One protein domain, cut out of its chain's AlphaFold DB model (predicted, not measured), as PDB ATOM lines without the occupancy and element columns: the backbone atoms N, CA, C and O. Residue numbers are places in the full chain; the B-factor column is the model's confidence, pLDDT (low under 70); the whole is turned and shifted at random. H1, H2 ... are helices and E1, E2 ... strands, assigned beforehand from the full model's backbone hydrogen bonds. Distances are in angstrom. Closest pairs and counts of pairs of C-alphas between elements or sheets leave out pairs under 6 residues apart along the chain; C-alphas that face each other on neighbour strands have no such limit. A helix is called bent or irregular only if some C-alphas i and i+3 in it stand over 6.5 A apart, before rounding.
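AT A GLANCE: This is residues 144 to 214 of the 222 residues of an uncharacterized protein of Bacillus cereus (UniProt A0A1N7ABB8). A twisted sheet of four strands in a row, its long hairpin of E2 and E3 running through the middle of the domain, has a kinked helix, H1, over one face and a short helix, H2, on the opposite face. E2 and E3 lie nearest the mean of the C-alphas, while the ends of the domain's long axis lie at the E1 to E2 turn and the E2 to E3 loop. The printed part has 71 residues with two named helices and four named strands, in the order H1 E1 E2 E3 E4 H2; the sheet's order is E1 - E2 - E3 - E4, all antiparallel, and the class is mixed, helices and strands. It is compact, with a radius of gyration of the C-alphas of 12.2 A, and elongated, spanning 40 by 22 by 22 A.

HOW THE PARTS SIT: H1, residues 144 to 160, is on the sheet of E1, residues 170 to 174, E2, residues 177 to 186, E3, residues 193 to 200, and E4, residues 205 to 207. Its height over the sheet is 8.6 A, and the two make two layers, a helix on one face of a sheet. It lies over E3 and only just over E2, where 3 of its C-alphas fall; its line stands at 33 degrees to E3 on the local plane, only just slantwise to the strands. Its closest C-alphas to E3 are those of Ala 146 and Val 199, 5.5 A apart. The strands form a meander, each the antiparallel neighbour of the one before, and each successive pair is a hairpin. Between E1 and E2, N 171 and O 179 are within hydrogen-bond range at 2.7 A; between E2 and E3, N 182 and O 197 at 2.9 A; between E3 and E4, N 206 and O 198 at 2.8 A. E1 and E4, the edge strands, are apart. H2, residues 208 to 212, is on the opposite face from H1, at a height over the sheet of 7.4 A, and only just over E2, where 3 of its C-alphas fall. Its closest C-alphas to E3 are those of Trp 208 and Ala 198, 4.6 A apart. In H2 every O i to N i+4 pair is within hydrogen-bond range; in H1, 8 of 13 are.

IN THESE COORDINATES: H1 begins at C-alpha 144 (37.949, -5.810, 43.842) and measures 15.9 A; it is irregular, with C-alphas 153 and 156 9.3 A apart and a kink of 123 degrees near residue 154. E1 measures 11.2 A, E2 27.2 A, E3 22.2 A and E4 7.0 A. H2 measures 6.5 A and ends at C-alpha 212 (51.809, -19.263, 46.266).

THE WHOLE: The C-alphas of Gly 176 and Pro 189, the two farthest apart, are 40.8 A apart. The sheet is only just strongly twisted, its C-alphas lying up to 4.4 A off the best plane. The printed part has no cut, and no link is long. Mean pLDDT of the printed part is 84.1; residues 163 to 168 and 187 to 191 are under 70.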
ATOM      1  N   GLU A 144      39.409  -5.972  43.808       88.62
ATOM      2  CA  GLU A 144      37.949  -5.810  43.842       88.62
ATOM      3  C   GLU A 144      37.237  -6.718  42.834       88.62
ATOM      4  O   GLU A 144      36.169  -7.263  43.114       88.62
ATOM      5  N   ASP A 145      37.823  -6.912  41.653       90.62
ATOM      6  CA  ASP A 145      37.246  -7.791  40.635       90.62
ATOM      7  C   ASP A 145      37.353  -9.263  41.038       90.62
ATOM      8  O   ASP A 145      36.419 -10.036  40.812       90.62
ATOM      9  N   ALA A 146      38.437  -9.642  41.715       90.75
ATOM     10  CA  ALA A 146      38.571 -10.953  42.339       90.75
ATOM     11  C   ALA A 146      37.483 -11.214  43.395       90.75
ATOM     12  O   ALA A 146      36.902 -12.302  43.423       90.75
ATOM     13  N   ILE A 147      37.139 -10.215  44.213       89.06
ATOM     14  CA  ILE A 147      36.026 -10.332  45.166       89.06
ATOM     15  C   ILE A 147      34.717 -10.589  44.414       89.06
ATOM     16  O   ILE A 147      34.031 -11.562  44.720       89.06
ATOM     17  N   LYS A 148      34.408  -9.808  43.369       89.88
ATOM     18  CA  LYS A 148      33.179  -9.987  42.567       89.88
ATOM     19  C   LYS A 148      33.091 -11.379  41.934       89.88
ATOM     20  O   LYS A 148      32.008 -11.964  41.860       89.88
ATOM     21  N   VAL A 149      34.218 -11.931  41.471       91.38
ATOM     22  CA  VAL A 149      34.287 -13.310  40.954       91.38
ATOM     23  C   VAL A 149      33.915 -14.313  42.047       91.38
ATOM     24  O   VAL A 149      33.099 -15.209  41.803       91.38
ATOM     25  N   LEU A 150      34.469 -14.152  43.252       88.44
ATOM     26  CA  LEU A 150      34.176 -15.031  44.379       88.44
ATOM     27  C   LEU A 150      32.715 -14.902  44.833       88.44
ATOM     28  O   LEU A 150      32.032 -15.916  44.961       88.44
ATOM     29  N   GLU A 151      32.204 -13.682  45.003       87.88
ATOM     30  CA  GLU A 151      30.809 -13.404  45.368       87.88
ATOM     31  C   GLU A 151      29.835 -14.076  44.399       87.88
ATOM     32  O   GLU A 151      28.936 -14.812  44.812       87.88
ATOM     33  N   LYS A 152      30.069 -13.910  43.092       90.12
ATOM     34  CA  LYS A 152      29.252 -14.529  42.045       90.12
ATOM     35  C   LYS A 152      29.233 -16.052  42.145       90.12
ATOM     36  O   LYS A 152      28.204 -16.666  41.867       90.12
ATOM     37  N   ARG A 153      30.358 -16.673  42.511       87.00
ATOM     38  CA  ARG A 153      30.464 -18.133  42.627       87.00
ATOM     39  C   ARG A 153      29.858 -18.664  43.925       87.00
ATOM     40  O   ARG A 153      29.336 -19.775  43.931       87.00
ATOM     41  N   MET A 154      29.897 -17.869  44.992       82.88
ATOM     42  CA  MET A 154      29.353 -18.219  46.308       82.88
ATOM     43  C   MET A 154      27.845 -17.945  46.433       82.88
ATOM     44  O   MET A 154      27.185 -18.537  47.293       82.88
ATOM     45  N   GLY A 155      27.276 -17.090  45.578       86.94
ATOM     46  CA  GLY A 155      25.847 -16.780  45.576       86.94
ATOM     47  C   GLY A 155      25.406 -16.178  46.910       86.94
ATOM     48  O   GLY A 155      26.077 -15.305  47.441       86.94
ATOM     49  N   ALA A 156      24.318 -16.678  47.504       84.62
ATOM     50  CA  ALA A 156      23.788 -16.166  48.777       84.62
ATOM     51  C   ALA A 156      24.783 -16.221  49.956       84.62
ATOM     52  O   ALA A 156      24.606 -15.519  50.949       84.62
ATOM     53  N   ARG A 157      25.840 -17.038  49.850       79.81
ATOM     54  CA  ARG A 157      26.908 -17.139  50.855       79.81
ATOM     55  C   ARG A 157      27.949 -16.025  50.739       79.81
ATOM     56  O   ARG A 157      28.871 -15.983  51.548       79.81
ATOM     57  N   SER A 158      27.839 -15.139  49.747       81.38
ATOM     58  CA  SER A 158      28.767 -14.021  49.556       81.38
ATOM     59  C   SER A 158      28.816 -13.079  50.757       81.38
ATOM     60  O   SER A 158      29.863 -12.515  51.041       81.38
ATOM     61  N   ASN A 159      27.721 -12.972  51.513       76.69
ATOM     62  CA  ASN A 159      27.629 -12.128  52.710       76.69
ATOM     63  C   ASN A 159      28.567 -12.583  53.850       76.69
ATOM     64  O   ASN A 159      28.763 -11.851  54.814       76.69
ATOM     65  N   GLU A 160      29.137 -13.786  53.742       76.75
ATOM     66  CA  GLU A 160      30.130 -14.364  54.659       76.75
ATOM     67  C   GLU A 160      31.580 -14.165  54.149       76.75
ATOM     68  O   GLU A 160      32.550 -14.622  54.754       76.75
ATOM     69  N   ILE A 161      31.782 -13.513  52.999       72.81
ATOM     70  CA  ILE A 161      33.124 -13.192  52.501       72.81
ATOM     71  C   ILE A 161      33.679 -12.034  53.338       72.81
ATOM     72  O   ILE A 161      33.043 -10.991  53.476       72.81
ATOM     73  N   ARG A 162      34.881 -12.206  53.902       72.19
ATOM     74  CA  ARG A 162      35.568 -11.148  54.654       72.19
ATOM     75  C   ARG A 162      36.836 -10.781  53.913       72.19
ATOM     76  O   ARG A 162      37.779 -11.559  53.881       72.19
ATOM     77  N   TYR A 163      36.875  -9.586  53.342       69.69
ATOM     78  CA  TYR A 163      38.078  -9.116  52.672       69.69
ATOM     79  C   TYR A 163      39.108  -8.619  53.693       69.69
ATOM     80  O   TYR A 163      38.790  -7.825  54.581       69.69
ATOM     81  N   GLY A 164      40.352  -9.088  53.563       61.94
ATOM     82  CA  GLY A 164      41.491  -8.582  54.324       61.94
ATOM     83  C   GLY A 164      41.874  -7.197  53.816       61.94
ATOM     84  O   GLY A 164      42.799  -7.062  53.025       61.94
ATOM     85  N   SER A 165      41.114  -6.189  54.232       52.28
ATOM     86  CA  SER A 165      41.288  -4.788  53.859       52.28
ATOM     87  C   SER A 165      42.625  -4.241  54.359       52.28
ATOM     88  O   SER A 165      42.727  -3.913  55.539       52.28
ATOM     89  N   SER A 166      43.598  -4.081  53.456       49.47
ATOM     90  CA  SER A 166      44.512  -2.919  53.464       49.47
ATOM     91  C   SER A 166      45.462  -2.847  52.265       49.47
ATOM     92  O   SER A 166      45.949  -1.762  51.972       49.47
ATOM     93  N   GLU A 167      45.738  -3.944  51.556       59.41
ATOM     94  CA  GLU A 167      46.751  -3.960  50.488       59.41
ATOM     95  C   GLU A 167      46.287  -4.845  49.325       59.41
ATOM     96  O   GLU A 167      45.598  -5.843  49.544       59.41
ATOM     97  N   ASP A 168      46.641  -4.481  48.088       66.81
ATOM     98  CA  ASP A 168      46.440  -5.334  46.914       66.81
ATOM     99  C   ASP A 168      47.211  -6.642  47.119       66.81
ATOM    100  O   ASP A 168      48.412  -6.731  46.856       66.81
ATOM    101  N   LYS A 169      46.528  -7.681  47.607       83.19
ATOM    102  CA  LYS A 169      47.138  -8.990  47.853       83.19
ATOM    103  C   LYS A 169      47.266  -9.803  46.569       83.19
ATOM    104  O   LYS A 169      46.727 -10.904  46.448       83.19
ATOM    105  N   LEU A 170      47.956  -9.240  45.585       89.88
ATOM    106  CA  LEU A 170      48.354  -9.965  44.391       89.88
ATOM    107  C   LEU A 170      49.322 -11.082  44.810       89.88
ATOM    108  O   LEU A 170      50.422 -10.820  45.283       89.88
ATOM    109  N   ILE A 171      48.905 -12.329  44.620       90.00
ATOM    110  CA  ILE A 171      49.730 -13.527  44.815       90.00
ATOM    111  C   ILE A 171      50.810 -13.584  43.732       90.00
ATOM    112  O   ILE A 171      51.963 -13.902  43.999       90.00
ATOM    113  N   GLY A 172      50.438 -13.256  42.493       91.25
ATOM    114  CA  GLY A 172      51.353 -13.230  41.360       91.25
ATOM    115  C   GLY A 172      50.630 -13.285  40.021       91.25
ATOM    116  O   GLY A 172      49.402 -13.239  39.950       91.25
ATOM    117  N   THR A 173      51.409 -13.381  38.945       93.56
ATOM    118  CA  THR A 173      50.895 -13.648  37.596       93.56
ATOM    119  C   THR A 173      51.469 -14.967  37.098       93.56
ATOM    120  O   THR A 173      52.681 -15.082  36.936       93.56
ATOM    121  N   ILE A 174      50.609 -15.953  36.846       93.50
ATOM    122  CA  ILE A 174      51.006 -17.295  36.398       93.50
ATOM    123  C   ILE A 174      50.327 -17.561  35.061       93.50
ATOM    124  O   ILE A 174      49.108 -17.460  34.960       93.50
ATOM    125  N   ASN A 175      51.099 -17.866  34.016       92.81
ATOM    126  CA  ASN A 175      50.583 -18.056  32.651       92.81
ATOM    127  C   ASN A 175      49.709 -16.883  32.154       92.81
ATOM    128  O   ASN A 175      48.730 -17.082  31.441       92.81
ATOM    129  N   GLY A 176      50.042 -15.653  32.561       90.75
ATOM    130  CA  GLY A 176      49.271 -14.451  32.233       90.75
ATOM    131  C   GLY A 176      48.016 -14.231  33.083       90.75
ATOM    132  O   GLY A 176      47.345 -13.226  32.890       90.75
ATOM    133  N   ILE A 177      47.707 -15.115  34.037       93.44
ATOM    134  CA  ILE A 177      46.567 -14.981  34.953       93.44
ATOM    135  C   ILE A 177      47.038 -14.275  36.221       93.44
ATOM    136  O   ILE A 177      47.899 -14.798  36.931       93.44
ATOM    137  N   LYS A 178      46.470 -13.102  36.522       93.06
ATOM    138  CA  LYS A 178      46.689 -12.429  37.810       93.06
ATOM    139  C   LYS A 178      45.892 -13.147  38.889       93.06
ATOM    140  O   LYS A 178      44.706 -13.397  38.693       93.06
ATOM    141  N   LEU A 179      46.528 -13.444  40.014       93.50
ATOM    142  CA  LEU A 179      45.926 -14.158  41.135       93.50
ATOM    143  C   LEU A 179      45.891 -13.263  42.363       93.50
ATOM    144  O   LEU A 179      46.929 -12.754  42.772       93.50
ATOM    145  N   TYR A 180      44.721 -13.118  42.970       92.88
ATOM    146  CA  TYR A 180      44.537 -12.351  44.198       92.88
ATOM    147  C   TYR A 180      44.140 -13.258  45.362       92.88
ATOM    148  O   TYR A 180      43.385 -14.214  45.183       92.88
ATOM    149  N   ASP A 181      44.656 -12.946  46.548       90.94
ATOM    150  CA  ASP A 181      44.291 -13.595  47.807       90.94
ATOM    151  C   ASP A 181      42.943 -13.065  48.300       90.94
ATOM    152  O   ASP A 181      42.786 -11.866  48.552       90.94
ATOM    153  N   VAL A 182      41.970 -13.963  48.447       89.00
ATOM    154  CA  VAL A 182      40.643 -13.636  48.970       89.00
ATOM    155  C   VAL A 182      40.282 -14.577  50.115       89.00
ATOM    156  O   VAL A 182      40.310 -15.802  49.987       89.00
ATOM    157  N   LEU A 183      39.908 -13.976  51.243       85.94
ATOM    158  CA  LEU A 183      39.526 -14.651  52.478       85.94
ATOM    159  C   LEU A 183      38.002 -14.842  52.546       85.94
ATOM    160  O   LEU A 183      37.218 -13.922  52.313       85.94
ATOM    161  N   TYR A 184      37.568 -16.043  52.907       82.50
ATOM    162  CA  TYR A 184      36.166 -16.392  53.129       82.50
ATOM    163  C   TYR A 184      35.990 -16.887  54.558       82.50
ATOM    164  O   TYR A 184      36.613 -17.872  54.945       82.50
ATOM    165  N   GLY A 185      35.139 -16.229  55.341       78.56
ATOM    166  CA  GLY A 185      34.901 -16.582  56.735       78.56
ATOM    167  C   GLY A 185      33.460 -17.006  56.942       78.56
ATOM    168  O   GLY A 185      32.582 -16.164  57.065       78.56
ATOM    169  N   ARG A 186      33.202 -18.308  57.057       73.12
ATOM    170  CA  ARG A 186      31.898 -18.772  57.526       73.12
ATOM    171  C   ARG A 186      31.879 -18.713  59.045       73.12
ATOM    172  O   ARG A 186      32.559 -19.507  59.693       73.12
ATOM    173  N   GLU A 187      31.069 -17.822  59.594       64.19
ATOM    174  CA  GLU A 187      30.736 -17.806  61.016       64.19
ATOM    175  C   GLU A 187      29.467 -18.634  61.225       64.19
ATOM    176  O   GLU A 187      28.408 -18.345  60.673       64.19
ATOM    177  N   SER A 188      29.585 -19.717  61.987       66.06
ATOM    178  CA  SER A 188      28.454 -20.534  62.420       66.06
ATOM    179  C   SER A 188      28.568 -20.731  63.927       66.06
ATOM    180  O   SER A 188      29.689 -20.901  64.410       66.06
ATOM    181  N   PRO A 189      27.447 -20.746  64.675       63.28
ATOM    182  CA  PRO A 189      27.462 -20.919  66.128       63.28
ATOM    183  C   PRO A 189      28.189 -22.186  66.598       63.28
ATOM    184  O   PRO A 189      28.672 -22.224  67.724       63.28
ATOM    185  N   GLU A 190      28.308 -23.201  65.740       68.00
ATOM    186  CA  GLU A 190      28.991 -24.455  66.068       68.00
ATOM    187  C   GLU A 190      30.408 -24.548  65.487       68.00
ATOM    188  O   GLU A 190      31.227 -25.296  66.010       68.00
ATOM    189  N   ASN A 191      30.711 -23.829  64.396       64.06
ATOM    190  CA  ASN A 191      31.979 -23.951  63.670       64.06
ATOM    191  C   ASN A 191      32.288 -22.705  62.822       64.06
ATOM    192  O   ASN A 191      31.754 -22.553  61.720       64.06
ATOM    193  N   SER A 192      33.230 -21.873  63.267       71.62
ATOM    194  CA  SER A 192      33.824 -20.842  62.409       71.62
ATOM    195  C   SER A 192      34.911 -21.452  61.526       71.62
ATOM    196  O   SER A 192      35.847 -22.077  62.028       71.62
ATOM    197  N   ARG A 193      34.802 -21.291  60.205       76.00
ATOM    198  CA  ARG A 193      35.818 -21.751  59.244       76.00
ATOM    199  C   ARG A 193      36.245 -20.602  58.352       76.00
ATOM    200  O   ARG A 193      35.405 -19.987  57.701       76.00
ATOM    201  N   VAL A 194      37.551 -20.368  58.293       79.44
ATOM    202  CA  VAL A 194      38.161 -19.430  57.350       79.44
ATOM    203  C   VAL A 194      38.833 -20.233  56.243       79.44
ATOM    204  O   VAL A 194      39.565 -21.181  56.523       79.44
ATOM    205  N   LEU A 195      38.532 -19.895  54.994       85.44
ATOM    206  CA  LEU A 195      39.154 -20.455  53.802       85.44
ATOM    207  C   LEU A 195      39.852 -19.331  53.038       85.44
ATOM    208  O   LEU A 195      39.293 -18.245  52.888       85.44
ATOM    209  N   ASN A 196      41.037 -19.625  52.513       88.38
ATOM    210  CA  ASN A 196      41.762 -18.726  51.622       88.38
ATOM    211  C   ASN A 196      41.633 -19.251  50.197       88.38
ATOM    212  O   ASN A 196      41.781 -20.452  49.955       88.38
ATOM    213  N   PHE A 197      41.392 -18.347  49.258       90.06
ATOM    214  CA  PHE A 197      41.274 -18.647  47.842       90.06
ATOM    215  C   PHE A 197      42.265 -17.808  47.048       90.06
ATOM    216  O   PHE A 197      42.449 -16.625  47.326       90.06
ATOM    217  N   ALA A 198      42.863 -18.412  46.024       93.56
ATOM    218  CA  ALA A 198      43.496 -17.661  44.953       93.56
ATOM    219  C   ALA A 198      42.462 -17.455  43.843       93.56
ATOM    220  O   ALA A 198      41.964 -18.420  43.265       93.56
ATOM    221  N   VAL A 199      42.105 -16.207  43.554       93.38
ATOM    222  CA  VAL A 199      41.112 -15.882  42.525       93.38
ATOM    223  C   VAL A 199      41.813 -15.312  41.303       93.38
ATOM    224  O   VAL A 199      42.545 -14.328  41.403       93.38
ATOM    225  N   GLY A 200      41.601 -15.955  40.156       93.94
ATOM    226  CA  GLY A 200      42.240 -15.602  38.898       93.94
ATOM    227  C   GLY A 200      41.467 -14.588  38.069       93.94
ATOM    228  O   GLY A 200      40.236 -14.563  38.056       93.94
ATOM    229  N   SER A 201      42.211 -13.800  37.295       93.00
ATOM    230  CA  SER A 201      41.686 -12.889  36.268       93.00
ATOM    231  C   SER A 201      40.926 -13.586  35.136       93.00
ATOM    232  O   SER A 201      40.263 -12.935  34.333       93.00
ATOM    233  N   ASP A 202      41.036 -14.908  35.049       92.62
ATOM    234  CA  ASP A 202      40.273 -15.783  34.163       92.62
ATOM    235  C   ASP A 202      38.901 -16.186  34.748       92.62
ATOM    236  O   ASP A 202      38.142 -16.918  34.113       92.62
ATOM    237  N   GLY A 203      38.573 -15.711  35.954       90.62
ATOM    238  CA  GLY A 203      37.312 -15.983  36.641       90.62
ATOM    239  C   GLY A 203      37.274 -17.320  37.388       90.62
ATOM    240  O   GLY A 203      36.203 -17.731  37.850       90.62
ATOM    241  N   ASN A 204      38.410 -18.013  37.509       92.44
ATOM    242  CA  ASN A 204      38.507 -19.286  38.214       92.44
ATOM    243  C   ASN A 204      39.051 -19.123  39.636       92.44
ATOM    244  O   ASN A 204      39.713 -18.144  39.976       92.44
ATOM    245  N   LEU A 205      38.740 -20.111  40.477       93.69
ATOM    246  CA  LEU A 205      39.268 -20.222  41.832       93.69
ATOM    247  C   LEU A 205      40.331 -21.311  41.841       93.69
ATOM    248  O   LEU A 205      40.143 -22.380  41.255       93.69
ATOM    249  N   TYR A 206      41.403 -21.043  42.562       94.06
ATOM    250  CA  TYR A 206      42.571 -21.890  42.680       94.06
ATOM    251  C   TYR A 206      42.876 -22.158  44.151       94.06
ATOM    252  O   TYR A 206      42.543 -21.357  45.033       94.06
ATOM    253  N   ASP A 207      43.513 -23.298  44.412       94.44
ATOM    254  CA  ASP A 207      44.067 -23.594  45.727       94.44
ATOM    255  C   ASP A 207      45.084 -22.509  46.092       94.44
ATOM    256  O   ASP A 207      46.058 -22.271  45.371       94.44
ATOM    257  N   TRP A 208      44.828 -21.828  47.208       94.06
ATOM    258  CA  TRP A 208      45.632 -20.692  47.629       94.06
ATOM    259  C   TRP A 208      47.084 -21.083  47.902       94.06
ATOM    260  O   TRP A 208      47.987 -20.392  47.445       94.06
ATOM    261  N   SER A 209      47.324 -22.211  48.580       93.62
ATOM    262  CA  SER A 209      48.685 -22.647  48.903       93.62
ATOM    263  C   SER A 209      49.463 -22.983  47.637       93.62
ATOM    264  O   SER A 209      50.630 -22.633  47.523       93.62
ATOM    265  N   LYS A 210      48.817 -23.637  46.668       95.69
ATOM    266  CA  LYS A 210      49.457 -24.002  45.397       95.69
ATOM    267  C   LYS A 210      49.745 -22.796  44.522       95.69
ATOM    268  O   LYS A 210      50.789 -22.754  43.877       95.69
ATOM    269  N   ALA A 211      48.864 -21.801  44.539       94.25
ATOM    270  CA  ALA A 211      49.087 -20.549  43.835       94.25
ATOM    271  C   ALA A 211      50.327 -19.803  44.359       94.25
ATOM    272  O   ALA A 211      51.079 -19.263  43.551       94.25
ATOM    273  N   GLN A 212      50.579 -19.822  45.677       91.88
ATOM    274  CA  GLN A 212      51.809 -19.263  46.266       91.88
ATOM    275  C   GLN A 212      53.070 -19.976  45.750       91.88
ATOM    276  O   GLN A 212      54.100 -19.340  45.543       91.88
ATOM    277  N   ASP A 213      52.973 -21.279  45.470       95.38
ATOM    278  CA  ASP A 213      54.056 -22.084  44.889       95.38
ATOM    279  C   ASP A 213      54.195 -21.912  43.360       95.38
ATOM    280  O   ASP A 213      54.998 -22.597  42.724       95.38
ATOM    281  N   GLY A 214      53.404 -21.036  42.731       94.31
ATOM    282  CA  GLY A 214      53.421 -20.852  41.279       94.31
ATOM    283  C   GLY A 214      52.635 -21.916  40.497       94.31
ATOM    284  O   GLY A 214      52.808 -22.037  39.283       94.31
TER     285      GLY A 214